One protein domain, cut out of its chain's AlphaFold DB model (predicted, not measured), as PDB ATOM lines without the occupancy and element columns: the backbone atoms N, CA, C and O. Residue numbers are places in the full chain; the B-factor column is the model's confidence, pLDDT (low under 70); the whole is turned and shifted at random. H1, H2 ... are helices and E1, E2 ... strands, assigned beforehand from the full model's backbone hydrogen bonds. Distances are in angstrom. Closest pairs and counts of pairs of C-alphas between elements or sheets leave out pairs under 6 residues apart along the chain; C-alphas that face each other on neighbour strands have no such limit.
ATOM      1  N   ARG A   2     312.247 364.886 248.998       73.94
ATOM      2  CA  ARG A   2     313.677 365.239 248.886       73.94
ATOM      3  C   ARG A   2     314.406 365.000 250.217       73.94
ATOM      4  O   ARG A   2     313.784 365.065 251.268       73.94
ATOM      5  N   GLY A   3     315.709 364.721 250.157       81.38
ATOM      6  CA  GLY A   3     316.573 364.617 251.342       81.38
ATOM      7  C   GLY A   3     316.812 363.206 251.898       81.38
ATOM      8  O   GLY A   3     317.637 363.076 252.792       81.38
ATOM      9  N   LYS A   4     316.176 362.145 251.369       87.00
ATOM     10  CA  LYS A   4     316.359 360.765 251.885       87.00
ATOM     11  C   LYS A   4     317.803 360.268 251.789       87.00
ATOM     12  O   LYS A   4     318.376 359.881 252.798       87.00
ATOM     13  N   SER A   5     318.411 360.354 250.603       83.69
ATOM     14  CA  SER A   5     319.805 359.932 250.406       83.69
ATOM     15  C   SER A   5     320.780 360.767 251.237       83.69
ATOM     16  O   SER A   5     321.708 360.217 251.814       83.69
ATOM     17  N   MET A   6     320.538 362.078 251.350       87.44
ATOM     18  CA  MET A   6     321.361 362.948 252.196       87.44
ATOM     19  C   MET A   6     321.240 362.548 253.668       87.44
ATOM     20  O   MET A   6     322.240 362.486 254.369       87.44
ATOM     21  N   LEU A   7     320.030 362.235 254.138       91.44
ATOM     22  CA  LEU A   7     319.829 361.734 255.493       91.44
ATOM     23  C   LEU A   7     320.532 360.386 255.711       91.44
ATOM     24  O   LEU A   7     321.146 360.195 256.754       91.44
ATOM     25  N   LEU A   8     320.486 359.472 254.738       90.12
ATOM     26  CA  LEU A   8     321.216 358.204 254.808       90.12
ATOM     27  C   LEU A   8     322.725 358.433 254.952       90.12
ATOM     28  O   LEU A   8     323.369 357.781 255.769       90.12
ATOM     29  N   GLU A   9     323.292 359.371 254.194       89.00
ATOM     30  CA  GLU A   9     324.707 359.739 254.303       89.00
ATOM     31  C   GLU A   9     325.032 360.342 255.668       89.00
ATOM     32  O   GLU A   9     326.014 359.948 256.295       89.00
ATOM     33  N   HIS A  84     313.460 340.071 252.474       78.69
ATOM     34  CA  HIS A  84     314.786 340.300 253.064       78.69
ATOM     35  C   HIS A  84     314.759 340.580 254.572       78.69
ATOM     36  O   HIS A  84     315.773 340.411 255.245       78.69
ATOM     37  N   HIS A  85     313.606 340.963 255.113       76.50
ATOM     38  CA  HIS A  85     313.420 341.405 256.494       76.50
ATOM     39  C   HIS A  85     312.152 340.768 257.080       76.50
ATOM     40  O   HIS A  85     311.213 341.452 257.471       76.50
ATOM     41  N   LYS A  86     312.121 339.429 257.148       69.88
ATOM     42  CA  LYS A  86     310.946 338.628 257.563       69.88
ATOM     43  C   LYS A  86     310.350 338.996 258.927       69.88
ATOM     44  O   LYS A  86     309.196 338.677 259.181       69.88
ATOM     45  N   GLN A  87     311.141 339.617 259.801       71.00
ATOM     46  CA  GLN A  87     310.698 340.105 261.110       71.00
ATOM     47  C   GLN A  87     310.057 341.505 261.046       71.00
ATOM     48  O   GLN A  87     309.692 342.051 262.078       71.00
ATOM     49  N   GLY A  88     309.907 342.081 259.850       77.56
ATOM     50  CA  GLY A  88     309.417 343.438 259.637       77.56
ATOM     51  C   GLY A  88     310.514 344.492 259.770       77.56
ATOM     52  O   GLY A  88     311.711 344.195 259.718       77.56
ATOM     53  N   VAL A  89     310.092 345.748 259.915       84.00
ATOM     54  CA  VAL A  89     310.968 346.885 260.209       84.00
ATOM     55  C   VAL A  89     310.604 347.480 261.566       84.00
ATOM     56  O   VAL A  89     309.433 347.688 261.873       84.00
ATOM     57  N   ASN A  90     311.602 347.820 262.379       84.06
ATOM     58  CA  ASN A  90     311.346 348.448 263.682       84.06
ATOM     59  C   ASN A  90     310.840 349.888 263.546       84.06
ATOM     60  O   ASN A  90     310.112 350.393 264.398       84.06
ATOM     61  N   ALA A  91     311.257 350.576 262.482       87.88
ATOM     62  CA  ALA A  91     310.935 351.975 262.287       87.88
ATOM     63  C   ALA A  91     310.803 352.347 260.810       87.88
ATOM     64  O   ALA A  91     311.589 351.912 259.967       87.88
ATOM     65  N   VAL A  92     309.857 353.238 260.521       88.19
ATOM     66  CA  VAL A  92     309.743 353.941 259.239       88.19
ATOM     67  C   VAL A  92     310.082 355.407 259.449       88.19
ATOM     68  O   VAL A  92     309.569 356.045 260.367       88.19
ATOM     69  N   ILE A  93     310.910 355.959 258.563       90.94
ATOM     70  CA  ILE A  93     311.313 357.366 258.605       90.94
ATOM     71  C   ILE A  93     310.715 358.104 257.408       90.94
ATOM     72  O   ILE A  93     311.095 357.872 256.258       90.94
ATOM     73  N   PHE A  94     309.823 359.050 257.679       90.12
ATOM     74  CA  PHE A  94     309.363 360.011 256.684       90.12
ATOM     75  C   PHE A  94     310.317 361.194 256.647       90.12
ATOM     76  O   PHE A  94     310.568 361.830 257.664       90.12
ATOM     77  N   VAL A  95     310.848 361.508 255.470       90.69
ATOM     78  CA  VAL A  95     311.816 362.597 255.298       90.69
ATOM     79  C   VAL A  95     311.147 363.742 254.564       90.69
ATOM     80  O   VAL A  95     310.732 363.570 253.418       90.69
ATOM     81  N   VAL A  96     311.049 364.900 255.208       90.19
ATOM     82  CA  VAL A  96     310.335 366.073 254.692       90.19
ATOM     83  C   VAL A  96     311.208 367.328 254.836       90.19
ATOM     84  O   VAL A  96     311.941 367.441 255.819       90.19
ATOM     85  N   PRO A  97     311.199 368.284 253.894       90.44
ATOM     86  CA  PRO A  97     311.866 369.571 254.100       90.44
ATOM     87  C   PRO A  97     311.185 370.391 255.207       90.44
ATOM     88  O   PRO A  97     309.964 370.516 255.226       90.44
ATOM     89  N   SER A  98     311.967 370.974 256.113       91.06
ATOM     90  CA  SER A  98     311.503 371.716 257.295       91.06
ATOM     91  C   SER A  98     310.632 372.927 256.928       91.06
ATOM     92  O   SER A  98     309.571 373.140 257.515       91.06
ATOM     93  N   ALA A  99     311.059 373.683 255.911       88.00
ATOM     94  CA  ALA A  99     310.438 374.916 255.440       88.00
ATOM     95  C   ALA A  99     309.158 374.677 254.624       88.00
ATOM     96  O   ALA A  99     308.507 375.629 254.189       88.00
ATOM     97  N   GLN A 100     308.780 373.417 254.395       86.69
ATOM     98  CA  GLN A 100     307.633 373.091 253.571       86.69
ATOM     99  C   GLN A 100     306.314 373.339 254.320       86.69
ATOM    100  O   GLN A 100     305.757 372.454 254.963       86.69
ATOM    101  N   ALA A 101     305.791 374.561 254.203       83.44
ATOM    102  CA  ALA A 101     304.579 374.989 254.902       83.44
ATOM    103  C   ALA A 101     303.311 374.226 254.481       83.44
ATOM    104  O   ALA A 101     302.411 374.055 255.295       83.44
ATOM    105  N   ARG A 102     303.232 373.761 253.227       85.44
ATOM    106  CA  ARG A 102     302.117 372.953 252.713       85.44
ATOM    107  C   ARG A 102     302.649 371.764 251.927       85.44
ATOM    108  O   ARG A 102     303.571 371.909 251.119       85.44
ATOM    109  N   LEU A 103     302.069 370.595 252.170       86.00
ATOM    110  CA  LEU A 103     302.299 369.432 251.327       86.00
ATOM    111  C   LEU A 103     301.563 369.622 249.998       86.00
ATOM    112  O   LEU A 103     300.531 370.287 249.937       86.00
ATOM    113  N   THR A 104     302.115 369.084 248.915       85.31
ATOM    114  CA  THR A 104     301.383 369.030 247.646       85.31
ATOM    115  C   THR A 104     300.307 367.945 247.720       85.31
ATOM    116  O   THR A 104     300.455 366.975 248.463       85.31
ATOM    117  N   ALA A 105     299.247 368.054 246.914       82.50
ATOM    118  CA  ALA A 105     298.189 367.037 246.867       82.50
ATOM    119  C   ALA A 105     298.747 365.625 246.596       82.50
ATOM    120  O   ALA A 105     298.312 364.640 247.189       82.50
ATOM    121  N   GLU A 106     299.769 365.535 245.745       79.31
ATOM    122  CA  GLU A 106     300.461 364.282 245.457       79.31
ATOM    123  C   GLU A 106     301.200 363.740 246.694       79.31
ATOM    124  O   GLU A 106     301.121 362.552 246.998       79.31
ATOM    125  N   GLN A 107     301.890 364.603 247.447       81.94
ATOM    126  CA  GLN A 107     302.583 364.221 248.681       81.94
ATOM    127  C   GLN A 107     301.620 363.729 249.756       81.94
ATOM    128  O   GLN A 107     301.899 362.721 250.401       81.94
ATOM    129  N   GLU A 108     300.487 364.406 249.932       82.56
ATOM    130  CA  GLU A 108     299.441 363.955 250.848       82.56
ATOM    131  C   GLU A 108     298.876 362.595 250.442       82.56
ATOM    132  O   GLU A 108     298.665 361.734 251.296       82.56
ATOM    133  N   MET A 109     298.641 362.389 249.143       79.06
ATOM    134  CA  MET A 109     298.157 361.118 248.615       79.06
ATOM    135  C   MET A 109     299.163 359.995 248.885       79.06
ATOM    136  O   MET A 109     298.775 358.931 249.365       79.06
ATOM    137  N   VAL A 110     300.454 360.239 248.647       79.88
ATOM    138  CA  VAL A 110     301.525 359.281 248.956       79.88
ATOM    139  C   VAL A 110     301.563 358.956 250.444       79.88
ATOM    140  O   VAL A 110     301.620 357.780 250.791       79.88
ATOM    141  N   LEU A 111     301.497 359.959 251.326       81.12
ATOM    142  CA  LEU A 111     301.478 359.728 252.772       81.12
ATOM    143  C   LEU A 111     300.256 358.910 253.194       81.12
ATOM    144  O   LEU A 111     300.407 357.928 253.915       81.12
ATOM    145  N   ARG A 112     299.059 359.250 252.701       78.88
ATOM    146  CA  ARG A 112     297.833 358.487 252.985       78.88
ATOM    147  C   ARG A 112     297.933 357.041 252.509       78.88
ATOM    148  O   ARG A 112     297.540 356.137 253.242       78.88
ATOM    149  N   ASN A 113     298.456 356.814 251.308       77.94
ATOM    150  CA  ASN A 113     298.623 355.467 250.773       77.94
ATOM    151  C   ASN A 113     299.685 354.684 251.557       77.94
ATOM    152  O   ASN A 113     299.462 353.515 251.854       77.94
ATOM    153  N   PHE A 114     300.795 355.323 251.946       78.44
ATOM    154  CA  PHE A 114     301.855 354.665 252.717       78.44
ATOM    155  C   PHE A 114     301.337 354.235 254.086       78.44
ATOM    156  O   PHE A 114     301.510 353.086 254.474       78.44
ATOM    157  N   THR A 115     300.640 355.135 254.786       77.31
ATOM    158  CA  THR A 115     300.031 354.845 256.088       77.31
ATOM    159  C   THR A 115     299.089 353.647 256.000       77.31
ATOM    160  O   THR A 115     299.197 352.737 256.815       77.31
ATOM    161  N   LYS A 116     298.243 353.571 254.963       78.38
ATOM    162  CA  LYS A 116     297.360 352.412 254.745       78.38
ATOM    163  C   LYS A 116     298.126 351.105 254.544       78.38
ATOM    164  O   LYS A 116     297.688 350.071 255.036       78.38
ATOM    165  N   VAL A 117     299.235 351.131 253.803       75.12
ATOM    166  CA  VAL A 117     300.070 349.939 253.573       75.12
ATOM    167  C   VAL A 117     300.736 349.493 254.873       75.12
ATOM    168  O   VAL A 117     300.670 348.315 255.205       75.12
ATOM    169  N   LEU A 118     301.298 350.426 255.646       73.12
ATOM    170  CA  LEU A 118     301.880 350.114 256.954       73.12
ATOM    171  C   LEU A 118     300.858 349.506 257.918       73.12
ATOM    172  O   LEU A 118     301.160 348.521 258.587       73.12
ATOM    173  N   GLU A 119     299.652 350.075 257.970       73.62
ATOM    174  CA  GLU A 119     298.559 349.582 258.813       73.62
ATOM    175  C   GLU A 119     298.089 348.189 258.367       73.62
ATOM    176  O   GLU A 119     297.881 347.310 259.202       73.62
ATOM    177  N   LYS A 120     297.945 347.970 257.054       73.31
ATOM    178  CA  LYS A 120     297.488 346.694 256.484       73.31
ATOM    179  C   LYS A 120     298.492 345.569 256.706       73.31
ATOM    180  O   LYS A 120     298.096 344.464 257.063       73.31
ATOM    181  N   GLU A 121     299.767 345.841 256.454       66.81
ATOM    182  CA  GLU A 121     300.814 344.819 256.468       66.81
ATOM    183  C   GLU A 121     301.389 344.589 257.880       66.81
ATOM    184  O   GLU A 121     302.170 343.662 258.061       66.81
ATOM    185  N   GLN A 122     301.019 345.406 258.885       66.00
ATOM    186  CA  GLN A 122     301.558 345.357 260.262       66.00
ATOM    187  C   GLN A 122     303.096 345.297 260.291       66.00
ATOM    188  O   GLN A 122     303.712 344.688 261.160       66.00
ATOM    189  N   THR A 123     303.729 345.914 259.294       64.88
ATOM    190  CA  THR A 123     305.158 345.757 258.999       64.88
ATOM    191  C   THR A 123     306.049 346.690 259.804       64.88
ATOM    192  O   THR A 123     307.265 346.524 259.766       64.88
ATOM    193  N   CYS A 124     305.470 347.675 260.497       70.38
ATOM    194  CA  CYS A 124     306.197 348.723 261.199       70.38
ATOM    195  C   CYS A 124     305.633 348.962 262.599       70.38
ATOM    196  O   CYS A 124     304.438 349.205 262.764       70.38
ATOM    197  N   GLU A 125     306.521 348.971 263.590       69.12
ATOM    198  CA  GLU A 125     306.176 349.229 264.990       69.12
ATOM    199  C   GLU A 125     306.055 350.732 265.289       69.12
ATOM    200  O   GLU A 125     305.291 351.138 266.164       69.12
ATOM    201  N   THR A 126     306.820 351.595 264.606       84.88
ATOM    202  CA  THR A 126     306.856 353.038 264.902       84.88
ATOM    203  C   THR A 126     307.250 353.895 263.694       84.88
ATOM    204  O   THR A 126     308.240 353.643 263.011       84.88
ATOM    205  N   CYS A 127     306.511 354.981 263.457       87.94
ATOM    206  CA  CYS A 127     306.845 355.974 262.431       87.94
ATOM    207  C   CYS A 127     307.511 357.213 263.041       87.94
ATOM    208  O   CYS A 127     307.052 357.723 264.062       87.94
ATOM    209  N   TYR A 128     308.532 357.745 262.373       92.38
ATOM    210  CA  TYR A 128     309.236 358.974 262.744       92.38
ATOM    211  C   TYR A 128     309.273 359.964 261.585       92.38
ATOM    212  O   TYR A 128     309.200 359.579 260.416       92.38
ATOM    213  N   LEU A 129     309.436 361.245 261.912       93.31
ATOM    214  CA  LEU A 129     309.523 362.326 260.935       93.31
ATOM    215  C   LEU A 129     310.889 363.019 261.004       93.31
ATOM    216  O   LEU A 129     311.238 363.612 262.012       93.31
ATOM    217  N   PHE A 130     311.661 363.005 259.924       94.25
ATOM    218  CA  PHE A 130     312.896 363.780 259.817       94.25
ATOM    219  C   PHE A 130     312.652 365.049 259.008       94.25
ATOM    220  O   PHE A 130     312.348 364.997 257.813       94.25
ATOM    221  N   CYS A 131     312.809 366.198 259.665       93.44
ATOM    222  CA  CYS A 131     312.641 367.514 259.063       93.44
ATOM    223  C   CYS A 131     313.998 368.024 258.561       93.44
ATOM    224  O   CYS A 131     314.778 368.593 259.318       93.44
ATOM    225  N   THR A 132     314.282 367.787 257.282       92.44
ATOM    226  CA  THR A 132     315.544 368.157 256.615       92.44
ATOM    227  C   THR A 132     315.664 369.650 256.335       92.44
ATOM    228  O   THR A 132     314.654 370.332 256.187       92.44
ATOM    229  N   PHE A 133     316.897 370.149 256.212       89.12
ATOM    230  CA  PHE A 133     317.194 371.577 256.008       89.12
ATOM    231  C   PHE A 133     316.612 372.444 257.131       89.12
ATOM    232  O   PHE A 133     316.034 373.501 256.899       89.12
ATOM    233  N   ALA A 134     316.626 371.934 258.363       88.81
ATOM    234  CA  ALA A 134     316.187 372.704 259.514       88.81
ATOM    235  C   ALA A 134     317.251 373.758 259.849       88.81
ATOM    236  O   ALA A 134     318.304 373.427 260.385       88.81
ATOM    237  N   ASP A 135     316.963 375.017 259.530       83.62
ATOM    238  CA  ASP A 135     317.821 376.162 259.877       83.62
ATOM    239  C   ASP A 135     317.309 376.904 261.121       83.62
ATOM    240  O   ASP A 135     317.985 377.755 261.692       83.62
ATOM    241  N   SER A 136     316.082 376.598 261.550       71.50
ATOM    242  CA  SER A 136     315.418 377.270 262.661       71.50
ATOM    243  C   SER A 136     314.660 376.280 263.536       71.50
ATOM    244  O   SER A 136     314.311 375.178 263.110       71.50
ATOM    245  N   ARG A 137     314.332 376.708 264.760       69.50
ATOM    246  CA  ARG A 137     313.483 375.934 265.681       69.50
ATOM    247  C   ARG A 137     312.047 375.770 265.177       69.50
ATOM    248  O   ARG A 137     311.330 374.903 265.665       69.50
ATOM    249  N   ARG A 138     311.593 376.610 264.239       83.00
ATOM    250  CA  ARG A 138     310.233 376.538 263.703       83.00
ATOM    251  C   ARG A 138     310.208 375.581 262.520       83.00
ATOM    252  O   ARG A 138     310.929 375.767 261.546       83.00
ATOM    253  N   LEU A 139     309.310 374.604 262.585       89.12
ATOM    254  CA  LEU A 139     309.126 373.587 261.553       89.12
ATOM    255  C   LEU A 139     307.706 373.699 260.967       89.12
ATOM    256  O   LEU A 139     306.805 372.991 261.423       89.12
ATOM    257  N   PRO A 140     307.470 374.597 259.984       89.56
ATOM    258  CA  PRO A 140     306.163 374.756 259.335       89.56
ATOM    259  C   PRO A 140     305.552 373.442 258.834       89.56
ATOM    260  O   PRO A 140     304.338 373.262 258.890       89.56
ATOM    261  N   VAL A 141     306.397 372.502 258.407       90.56
ATOM    262  CA  VAL A 141     305.982 371.195 257.885       90.56
ATOM    263  C   VAL A 141     305.228 370.319 258.890       90.56
ATOM    264  O   VAL A 141     304.451 369.456 258.492       90.56
ATOM    265  N   LEU A 142     305.393 370.535 260.201       91.12
ATOM    266  CA  LEU A 142     304.707 369.714 261.205       91.12
ATOM    267  C   LEU A 142     303.190 369.865 261.140       91.12
ATOM    268  O   LEU A 142     302.469 368.899 261.381       91.12
ATOM    269  N   GLN A 143     302.703 371.068 260.834       88.94
ATOM    270  CA  GLN A 143     301.271 371.310 260.727       88.94
ATOM    271  C   GLN A 143     300.695 370.607 259.493       88.94
ATOM    272  O   GLN A 143     299.725 369.864 259.613       88.94
ATOM    273  N   SER A 144     301.344 370.752 258.338       87.88
ATOM    274  CA  SER A 144     300.864 370.166 257.083       87.88
ATOM    275  C   SER A 144     300.907 368.635 257.082       87.88
ATOM    276  O   SER A 144     300.001 367.985 256.569       87.88
ATOM    277  N   VAL A 145     301.911 368.031 257.721       89.88
ATOM    278  CA  VAL A 145     301.994 366.570 257.886       89.88
ATOM    279  C   VAL A 145     300.879 366.032 258.792       89.88
ATOM    280  O   VAL A 145     300.313 364.976 258.503       89.88
ATOM    281  N   LYS A 146     300.527 366.763 259.861       87.31
ATOM    282  CA  LYS A 146     299.400 366.406 260.739       87.31
ATOM    283  C   LYS A 146     298.061 366.525 260.014       87.31
ATOM    284  O   LYS A 146     297.237 365.623 260.129       87.31
ATOM    285  N   GLU A 147     297.864 367.592 259.243       86.75
ATOM    286  CA  GLU A 147     296.666 367.796 258.415       86.75
ATOM    287  C   GLU A 147     296.512 366.697 257.348       86.75
ATOM    288  O   GLU A 147     295.402 366.238 257.090       86.75
ATOM    289  N   ALA A 148     297.624 366.183 256.811       84.12
ATOM    290  CA  ALA A 148     297.630 365.039 255.898       84.12
ATOM    291  C   ALA A 148     297.312 363.684 256.571       84.12
ATOM    292  O   ALA A 148     297.207 362.665 255.883       84.12
ATOM    293  N   GLY A 149     297.155 363.657 257.899       83.38
ATOM    294  CA  GLY A 149     296.775 362.472 258.670       83.38
ATOM    295  C   GLY A 149     297.924 361.512 258.978       83.38
ATOM    296  O   GLY A 149     297.667 360.373 259.371       83.38
ATOM    297  N   LEU A 150     299.184 361.931 258.808       85.31
ATOM    298  CA  LEU A 150     300.320 361.083 259.153       85.31
ATOM    299  C   LEU A 150     300.482 361.003 260.675       85.31
ATOM    300  O   LEU A 150     300.732 362.008 261.344       85.31
ATOM    301  N   LYS A 151     300.411 359.785 261.212       85.44
ATOM    302  CA  LYS A 151     300.755 359.499 262.606       85.44
ATOM    303  C   LYS A 151     302.245 359.196 262.697       85.44
ATOM    304  O   LYS A 151     302.745 358.299 262.025       85.44
ATOM    305  N   PHE A 152     302.949 359.933 263.541       89.00
ATOM    306  CA  PHE A 152     304.353 359.700 263.854       89.00
ATOM    307  C   PHE A 152     304.564 359.888 265.354       89.00
ATOM    308  O   PHE A 152     303.854 360.669 265.988       89.00
ATOM    309  N   LYS A 153     305.514 359.146 265.919       90.56
ATOM    310  CA  LYS A 153     305.824 359.183 267.347       90.56
ATOM    311  C   LYS A 153     306.550 360.466 267.720       90.56
ATOM    312  O   LYS A 153     306.156 361.141 268.664       90.56
ATOM    313  N   ASP A 154     307.596 360.786 266.965       92.88
ATOM    314  CA  ASP A 154     308.390 361.989 267.177       92.88
ATOM    315  C   ASP A 154     309.005 362.501 265.869       92.88
ATOM    316  O   ASP A 154     308.937 361.850 264.816       92.88
ATOM    317  N   HIS A 155     309.584 363.692 265.947       93.56
ATOM    318  CA  HIS A 155     310.171 364.423 264.847       93.56
ATOM    319  C   HIS A 155     311.578 364.920 265.185       93.56
ATOM    320  O   HIS A 155     311.853 365.370 266.293       93.56
ATOM    321  N   PHE A 156     312.462 364.878 264.195       94.44
ATOM    322  CA  PHE A 156     313.877 365.189 264.357       94.44
ATOM    323  C   PHE A 156     314.297 366.239 263.325       94.44
ATOM    324  O   PHE A 156     314.360 365.930 262.127       94.44
ATOM    325  N   PRO A 157     314.549 367.493 263.742       93.31
ATOM    326  CA  PRO A 157     315.116 368.498 262.858       93.31
ATOM    327  C   PRO A 157     316.565 368.142 262.540       93.31
ATOM    328  O   PRO A 157     317.395 367.965 263.424       93.31
ATOM    329  N   VAL A 158     316.885 368.061 261.257       92.19
ATOM    330  CA  VAL A 158     318.248 367.788 260.805       92.19
ATOM    331  C   VAL A 158     318.632 368.769 259.723       92.19
ATOM    332  O   VAL A 158     317.849 369.075 258.817       92.19
ATOM    333  N   ASN A 159     319.869 369.236 259.783       90.69
ATOM    334  CA  ASN A 159     320.432 370.002 258.697       90.69
ATOM    335  C   ASN A 159     321.439 369.156 257.934       90.69
ATOM    336  O   ASN A 159     322.593 369.032 258.322       90.69
ATOM    337  N   CYS A 160     320.997 368.545 256.836       85.44
ATOM    338  CA  CYS A 160     321.871 367.679 256.055       85.44
ATOM    339  C   CYS A 160     322.954 368.459 255.289       85.44
ATOM    340  O   CYS A 160     323.920 367.841 254.856       85.44
ATOM    341  N   SER A 161     322.820 369.781 255.102       82.50
ATOM    342  CA  SER A 161     323.795 370.578 254.340       82.50
ATOM    343  C   SER A 161     325.142 370.692 255.058       82.50
ATOM    344  O   SER A 161     326.177 370.723 254.399       82.50
ATOM    345  N   VAL A 162     325.138 370.650 256.396       80.38
ATOM    346  CA  VAL A 162     326.340 370.786 257.235       80.38
ATOM    347  C   VAL A 162     327.392 369.704 256.963       80.38
ATOM    348  O   VAL A 162     328.577 369.896 257.210       80.38
ATOM    349  N   TYR A 163     326.974 368.566 256.411       76.62
ATOM    350  CA  TYR A 163     327.866 367.481 256.008       76.62
ATOM    351  C   TYR A 163     328.601 367.742 254.690       76.62
ATOM    352  O   TYR A 163     329.573 367.051 254.398       76.62
ATOM    353  N   PHE A 164     328.152 368.713 253.899       72.88
ATOM    354  CA  PHE A 164     328.729 369.058 252.599       72.88
ATOM    355  C   PHE A 164     329.464 370.397 252.616       72.88
ATOM    356  O   PHE A 164     330.021 370.795 251.593       72.88
ATOM    357  N   VAL A 165     329.489 371.076 253.766       70.69
ATOM    358  CA  VAL A 165     330.337 372.244 253.972       70.69
ATOM    359  C   VAL A 165     331.782 371.764 253.948       70.69
ATOM    360  O   VAL A 165     332.213 371.000 254.810       70.69
ATOM    361  N   LYS A 166     332.521 372.189 252.926       59.22
ATOM    362  CA  LYS A 166     333.976 372.103 252.937       59.22
ATOM    363  C   LYS A 166     334.464 373.281 253.762       59.22
ATOM    364  O   LYS A 166     334.116 374.414 253.437       59.22
ATOM    365  N   GLU A 167     335.231 373.030 254.816       54.47
ATOM    366  CA  GLU A 167     336.095 374.091 255.329       54.47
ATOM    367  C   GLU A 167     336.991 374.514 254.159       54.47
ATOM    368  O   GLU A 167     337.534 373.654 253.458       54.47
ATOM    369  N   ASN A 168     337.037 375.816 253.868       46.53
ATOM    370  CA  ASN A 168     337.829 376.350 252.768       46.53
ATOM    371  C   ASN A 168     339.268 375.826 252.902       46.53
ATOM    372  O   ASN A 168     339.957 376.140 253.870       46.53
ATOM    373  N   LEU A 190     328.124 379.029 262.774       85.38
ATOM    374  CA  LEU A 190     326.781 378.602 262.386       85.38
ATOM    375  C   LEU A 190     326.774 377.139 261.930       85.38
ATOM    376  O   LEU A 190     325.904 376.371 262.344       85.38
ATOM    377  N   ASN A 191     327.760 376.725 261.134       87.50
ATOM    378  CA  ASN A 191     327.896 375.332 260.709       87.50
ATOM    379  C   ASN A 191     328.126 374.401 261.903       87.50
ATOM    380  O   ASN A 191     327.499 373.345 261.989       87.50
ATOM    381  N   GLU A 192     328.945 374.801 262.876       88.81
ATOM    382  CA  GLU A 192     329.137 374.012 264.093       88.81
ATOM    383  C   GLU A 192     327.837 373.904 264.916       88.81
ATOM    384  O   GLU A 192     327.518 372.834 265.445       88.81
ATOM    385  N   LEU A 193     327.044 374.980 264.992       88.81
ATOM    386  CA  LEU A 193     325.738 374.967 265.655       88.81
ATOM    387  C   LEU A 193     324.751 374.014 264.963       88.81
ATOM    388  O   LEU A 193     324.123 373.185 265.627       88.81
ATOM    389  N   LEU A 194     324.639 374.092 263.634       90.31
ATOM    390  CA  LEU A 194     323.790 373.202 262.836       90.31
ATOM    391  C   LEU A 194     324.235 371.740 262.944       90.31
ATOM    392  O   LEU A 194     323.391 370.839 263.016       90.31
ATOM    393  N   TRP A 195     325.547 371.497 263.002       90.69
ATOM    394  CA  TRP A 195     326.108 370.172 263.240       90.69
ATOM    395  C   TRP A 195     325.678 369.640 264.603       90.69
ATOM    396  O   TRP A 195     325.120 368.546 264.676       90.69
ATOM    397  N   LYS A 196     325.881 370.415 265.677       91.06
ATOM    398  CA  LYS A 196     325.503 370.027 267.047       91.06
ATOM    399  C   LYS A 196     324.018 369.691 267.145       91.06
ATOM    400  O   LYS A 196     323.680 368.606 267.610       91.06
ATOM    401  N   MET A 197     323.153 370.556 266.617       90.88
ATOM    402  CA  MET A 197     321.706 370.324 266.567       90.88
ATOM    403  C   MET A 197     321.352 369.037 265.800       90.88
ATOM    404  O   MET A 197     320.505 368.254 266.235       90.88
ATOM    405  N   THR A 198     322.015 368.794 264.666       92.44
ATOM    406  CA  THR A 198     321.799 367.583 263.863       92.44
ATOM    407  C   THR A 198     322.245 366.329 264.619       92.44
ATOM    408  O   THR A 198     321.522 365.333 264.634       92.44
ATOM    409  N   MET A 199     323.401 366.370 265.289       92.56
ATOM    410  CA  MET A 199     323.917 365.239 266.067       92.56
ATOM    411  C   MET A 199     323.020 364.920 267.257       92.56
ATOM    412  O   MET A 199     322.732 363.751 267.498       92.56
ATOM    413  N   GLU A 200     322.554 365.942 267.973       92.69
ATOM    414  CA  GLU A 200     321.628 365.788 269.094       92.69
ATOM    415  C   GLU A 200     320.313 365.142 268.638       92.69
ATOM    416  O   GLU A 200     319.840 364.184 269.250       92.69
ATOM    417  N   SER A 201     319.771 365.586 267.503       93.81
ATOM    418  CA  SER A 201     318.549 365.015 266.930       93.81
ATOM    419  C   SER A 201     318.723 363.544 266.541       93.81
ATOM    420  O   SER A 201     317.874 362.718 266.871       93.81
ATOM    421  N   ILE A 202     319.850 363.178 265.919       93.19
ATOM    422  CA  ILE A 202     320.157 361.776 265.590       93.19
ATOM    423  C   ILE A 202     320.347 360.941 266.859       93.19
ATOM    424  O   ILE A 202     319.830 359.830 266.945       93.19
ATOM    425  N   GLN A 203     321.052 361.455 267.868       92.88
ATOM    426  CA  GLN A 203     321.236 360.757 269.142       92.88
ATOM    427  C   GLN A 203     319.903 360.486 269.838       92.88
ATOM    428  O   GLN A 203     319.690 359.381 270.338       92.88
ATOM    429  N   ASN A 204     319.004 361.470 269.859       93.25
ATOM    430  CA  ASN A 204     317.677 361.322 270.446       93.25
ATOM    431  C   ASN A 204     316.836 360.303 269.674       93.25
ATOM    432  O   ASN A 204     316.223 359.439 270.294       93.25
ATOM    433  N   PHE A 205     316.896 360.327 268.342       92.69
ATOM    434  CA  PHE A 205     316.265 359.320 267.494       92.69
ATOM    435  C   PHE A 205     316.765 357.900 267.789       92.69
ATOM    436  O   PHE A 205     315.962 356.993 267.999       92.69
ATOM    437  N   ILE A 206     318.084 357.701 267.861       89.69
ATOM    438  CA  ILE A 206     318.668 356.384 268.149       89.69
ATOM    439  C   ILE A 206     318.296 355.914 269.556       89.69
ATOM    440  O   ILE A 206     317.887 354.768 269.720       89.69
ATOM    441  N   LYS A 207     318.365 356.793 270.565       89.19
ATOM    442  CA  LYS A 207     317.894 356.476 271.924       89.19
ATOM    443  C   LYS A 207     316.430 356.052 271.920       89.19
ATOM    444  O   LYS A 207     316.079 355.112 272.630       89.19
ATOM    445  N   ASP A 208     315.586 356.734 271.151       89.31
ATOM    446  CA  ASP A 208     314.166 356.418 271.115       89.31
ATOM    447  C   ASP A 208     313.902 355.073 270.433       89.31
ATOM    448  O   ASP A 208     313.224 354.235 271.023       89.31
ATOM    449  N   ILE A 209     314.514 354.797 269.275       85.94
ATOM    450  CA  ILE A 209     314.420 353.477 268.628       85.94
ATOM    451  C   ILE A 209     314.857 352.364 269.578       85.94
ATOM    452  O   ILE A 209     314.148 351.372 269.711       85.94
ATOM    453  N   LEU A 210     315.985 352.530 270.270       83.50
ATOM    454  CA  LEU A 210     316.503 351.501 271.173       83.50
ATOM    455  C   LEU A 210     315.576 351.249 272.362       83.50
ATOM    456  O   LEU A 210     315.380 350.098 272.730       83.50
ATOM    457  N   ARG A 211     314.954 352.292 272.929       82.00
ATOM    458  CA  ARG A 211     313.964 352.152 274.015       82.00
ATOM    459  C   ARG A 211     312.693 351.424 273.591       82.00
ATOM    460  O   ARG A 211     312.010 350.871 274.451       82.00
ATOM    461  N   ASN A 212     312.346 351.456 272.308       73.44
ATOM    462  CA  ASN A 212     311.174 350.747 271.788       73.44
ATOM    463  C   ASN A 212     311.551 349.430 271.110       73.44
ATOM    464  O   ASN A 212     310.665 348.710 270.669       73.44
ATOM    465  N   HIS A 213     312.842 349.103 271.029       68.62
ATOM    466  CA  HIS A 213     313.290 347.876 270.397       68.62
ATOM    467  C   HIS A 213     312.843 346.667 271.238       68.62
ATOM    468  O   HIS A 213     313.062 346.686 272.455       68.62
ATOM    469  N   PRO A 214     312.294 345.596 270.638       62.16
ATOM    470  CA  PRO A 214     311.778 344.435 271.370       62.16
ATOM    471  C   PRO A 214     312.793 343.810 272.340       62.16
ATOM    472  O   PRO A 214     312.445 343.450 273.461       62.16
ATOM    473  N   VAL A 215     314.077 343.768 271.963       60.03
ATOM    474  CA  VAL A 215     315.160 343.252 272.830       60.03
ATOM    475  C   VAL A 215     315.314 344.075 274.114       60.03
ATOM    476  O   VAL A 215     315.503 343.503 275.180       60.03
ATOM    477  N   SER A 216     315.127 345.399 274.054       54.12
ATOM    478  CA  SER A 216     315.160 346.243 275.257       54.12
ATOM    479  C   SER A 216     313.974 345.980 276.188       54.12
ATOM    480  O   SER A 216     314.042 346.279 277.376       54.12
ATOM    481  N   ALA A 217     312.846 345.491 275.660       55.06
ATOM    482  CA  ALA A 217     311.691 345.109 276.465       55.06
ATOM    483  C   ALA A 217     311.936 343.769 277.167       55.06
ATOM    484  O   ALA A 217     311.596 343.651 278.338       55.06
ATOM    485  N   GLN A 218     312.593 342.818 276.492       56.12
ATOM    486  CA  GLN A 218     312.999 341.549 277.097       56.12
ATOM    487  C   GLN A 218     314.040 341.758 278.203       56.12
ATOM    488  O   GLN A 218     313.832 341.287 279.308       56.12
ATOM    489  N   GLU A 219     315.085 342.560 277.974       58.09
ATOM    490  CA  GLU A 219     316.057 342.892 279.030       58.09
ATOM    491  C   GLU A 219     315.399 343.616 280.220       58.09
ATOM    492  O   GLU A 219     315.764 343.387 281.371       58.09
ATOM    493  N   ARG A 220     314.392 344.470 279.973       56.53
ATOM    494  CA  ARG A 220     313.594 345.106 281.038       56.53
ATOM    495  C   ARG A 220     312.712 344.111 281.797       56.53
ATOM    496  O   ARG A 220     312.549 344.276 283.001       56.53
TER     497      ARG A 220
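Overview. This is residues 2 to 9, 84 to 168 and 190 to 220 of the 412 residues of the protein "Hypothetical protein" of Darwinula stevensoni (UniProt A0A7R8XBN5). A small sheet of three parallel strands lies in the middle, with the long helix H5 along its edge strand E3 and the short helix H1 across E2 on the same face. H2 and H3, which link the strands, only graze the sheet; H4 and H6 are off it, near opposite ends of H5. The printed part has 124 residues, with six named helices and three named strands in the order H1 E1 H2 E2 H3 E3 H4 H5 H6; the sheet's order is E1 E2 E3 and the class is mixed, helices and strands. The whole is compact, with a radius of gyration of the C-alphas of 15.7 A and spans of 47 by 41 by 26 A.

Arrangement. The inner strand E2, residues 127 to 132, is parallel to E1, residues 92 to 97, at 26 degrees, with N 94 and O 128 2.9 A apart, within hydrogen-bond range. On its other side E2 is parallel to E3, residues 154 to 158, at 23 degrees, with N 156 and O 129 2.8 A apart, also within range. H5, residues 190 to 212, is on the sheet over E3 at a height of 7.0 A, and runs along the strands at 13 degrees on the local plane; the closest C-alphas, of Val 158 and Thr 198, are 4.7 A apart. H1, residues 4 to 9, lies over E2 on the same face at a height of 9.4 A, across the strands at 88 degrees on the local plane. H1 and H5 with the sheet make two layers, helices on one face of a sheet. H2, residues 105 to 121, only just on the sheet with 5 pairs of C-alphas within 10 A, only grazes it with residues 107 to 118. H3, residues 141 to 147, only grazes it with residues 141 to 145. E1, H2, E2 and E2, H3, E3 are strand-helix-strand units, parallel neighbour strands with a helix between, each with a right-handed crossover. H4, residues 160 to 163, touches H5 at residues 191 to 198 alone, the closest C-alphas being those of Val 162 and Asn 191, 5.9 A apart. H6, residues 214 to 220, is close to H5 but not clearly touching, about perpendicular at 75 degrees; the closest C-alphas, of Leu 210 and Ser 216, are 6.8 A apart. Every O i to N i+4 pair is within hydrogen-bond range in H1, H2, H3, H5 and H6; H4 is too short for such a pair, and has 0 of 1 O i to N i+3 pairs within range.

Along the chain. E1 begins at C-alpha 92, (309.743, 353.941, 259.239), and H6 ends at C-alpha 220, (313.594, 345.106, 281.038). H5 is 33.3 A from first to last C-alpha, H2 24.3 A, E1 16.6 A and E2 16.1 A.

Size, cuts and confidence. The C-alphas of Lys 120 and Asn 168, the two farthest apart, are 50.2 A apart. Residues 10 to 83 and 169 to 189 are not printed, with gaps of 21.9 A and 14.8 A between the C-alphas at the cuts. Of the links that are printed whole, none is long. The mean pLDDT of the printed part is 82.3; 17 residues are under 70, among them 213 to 220.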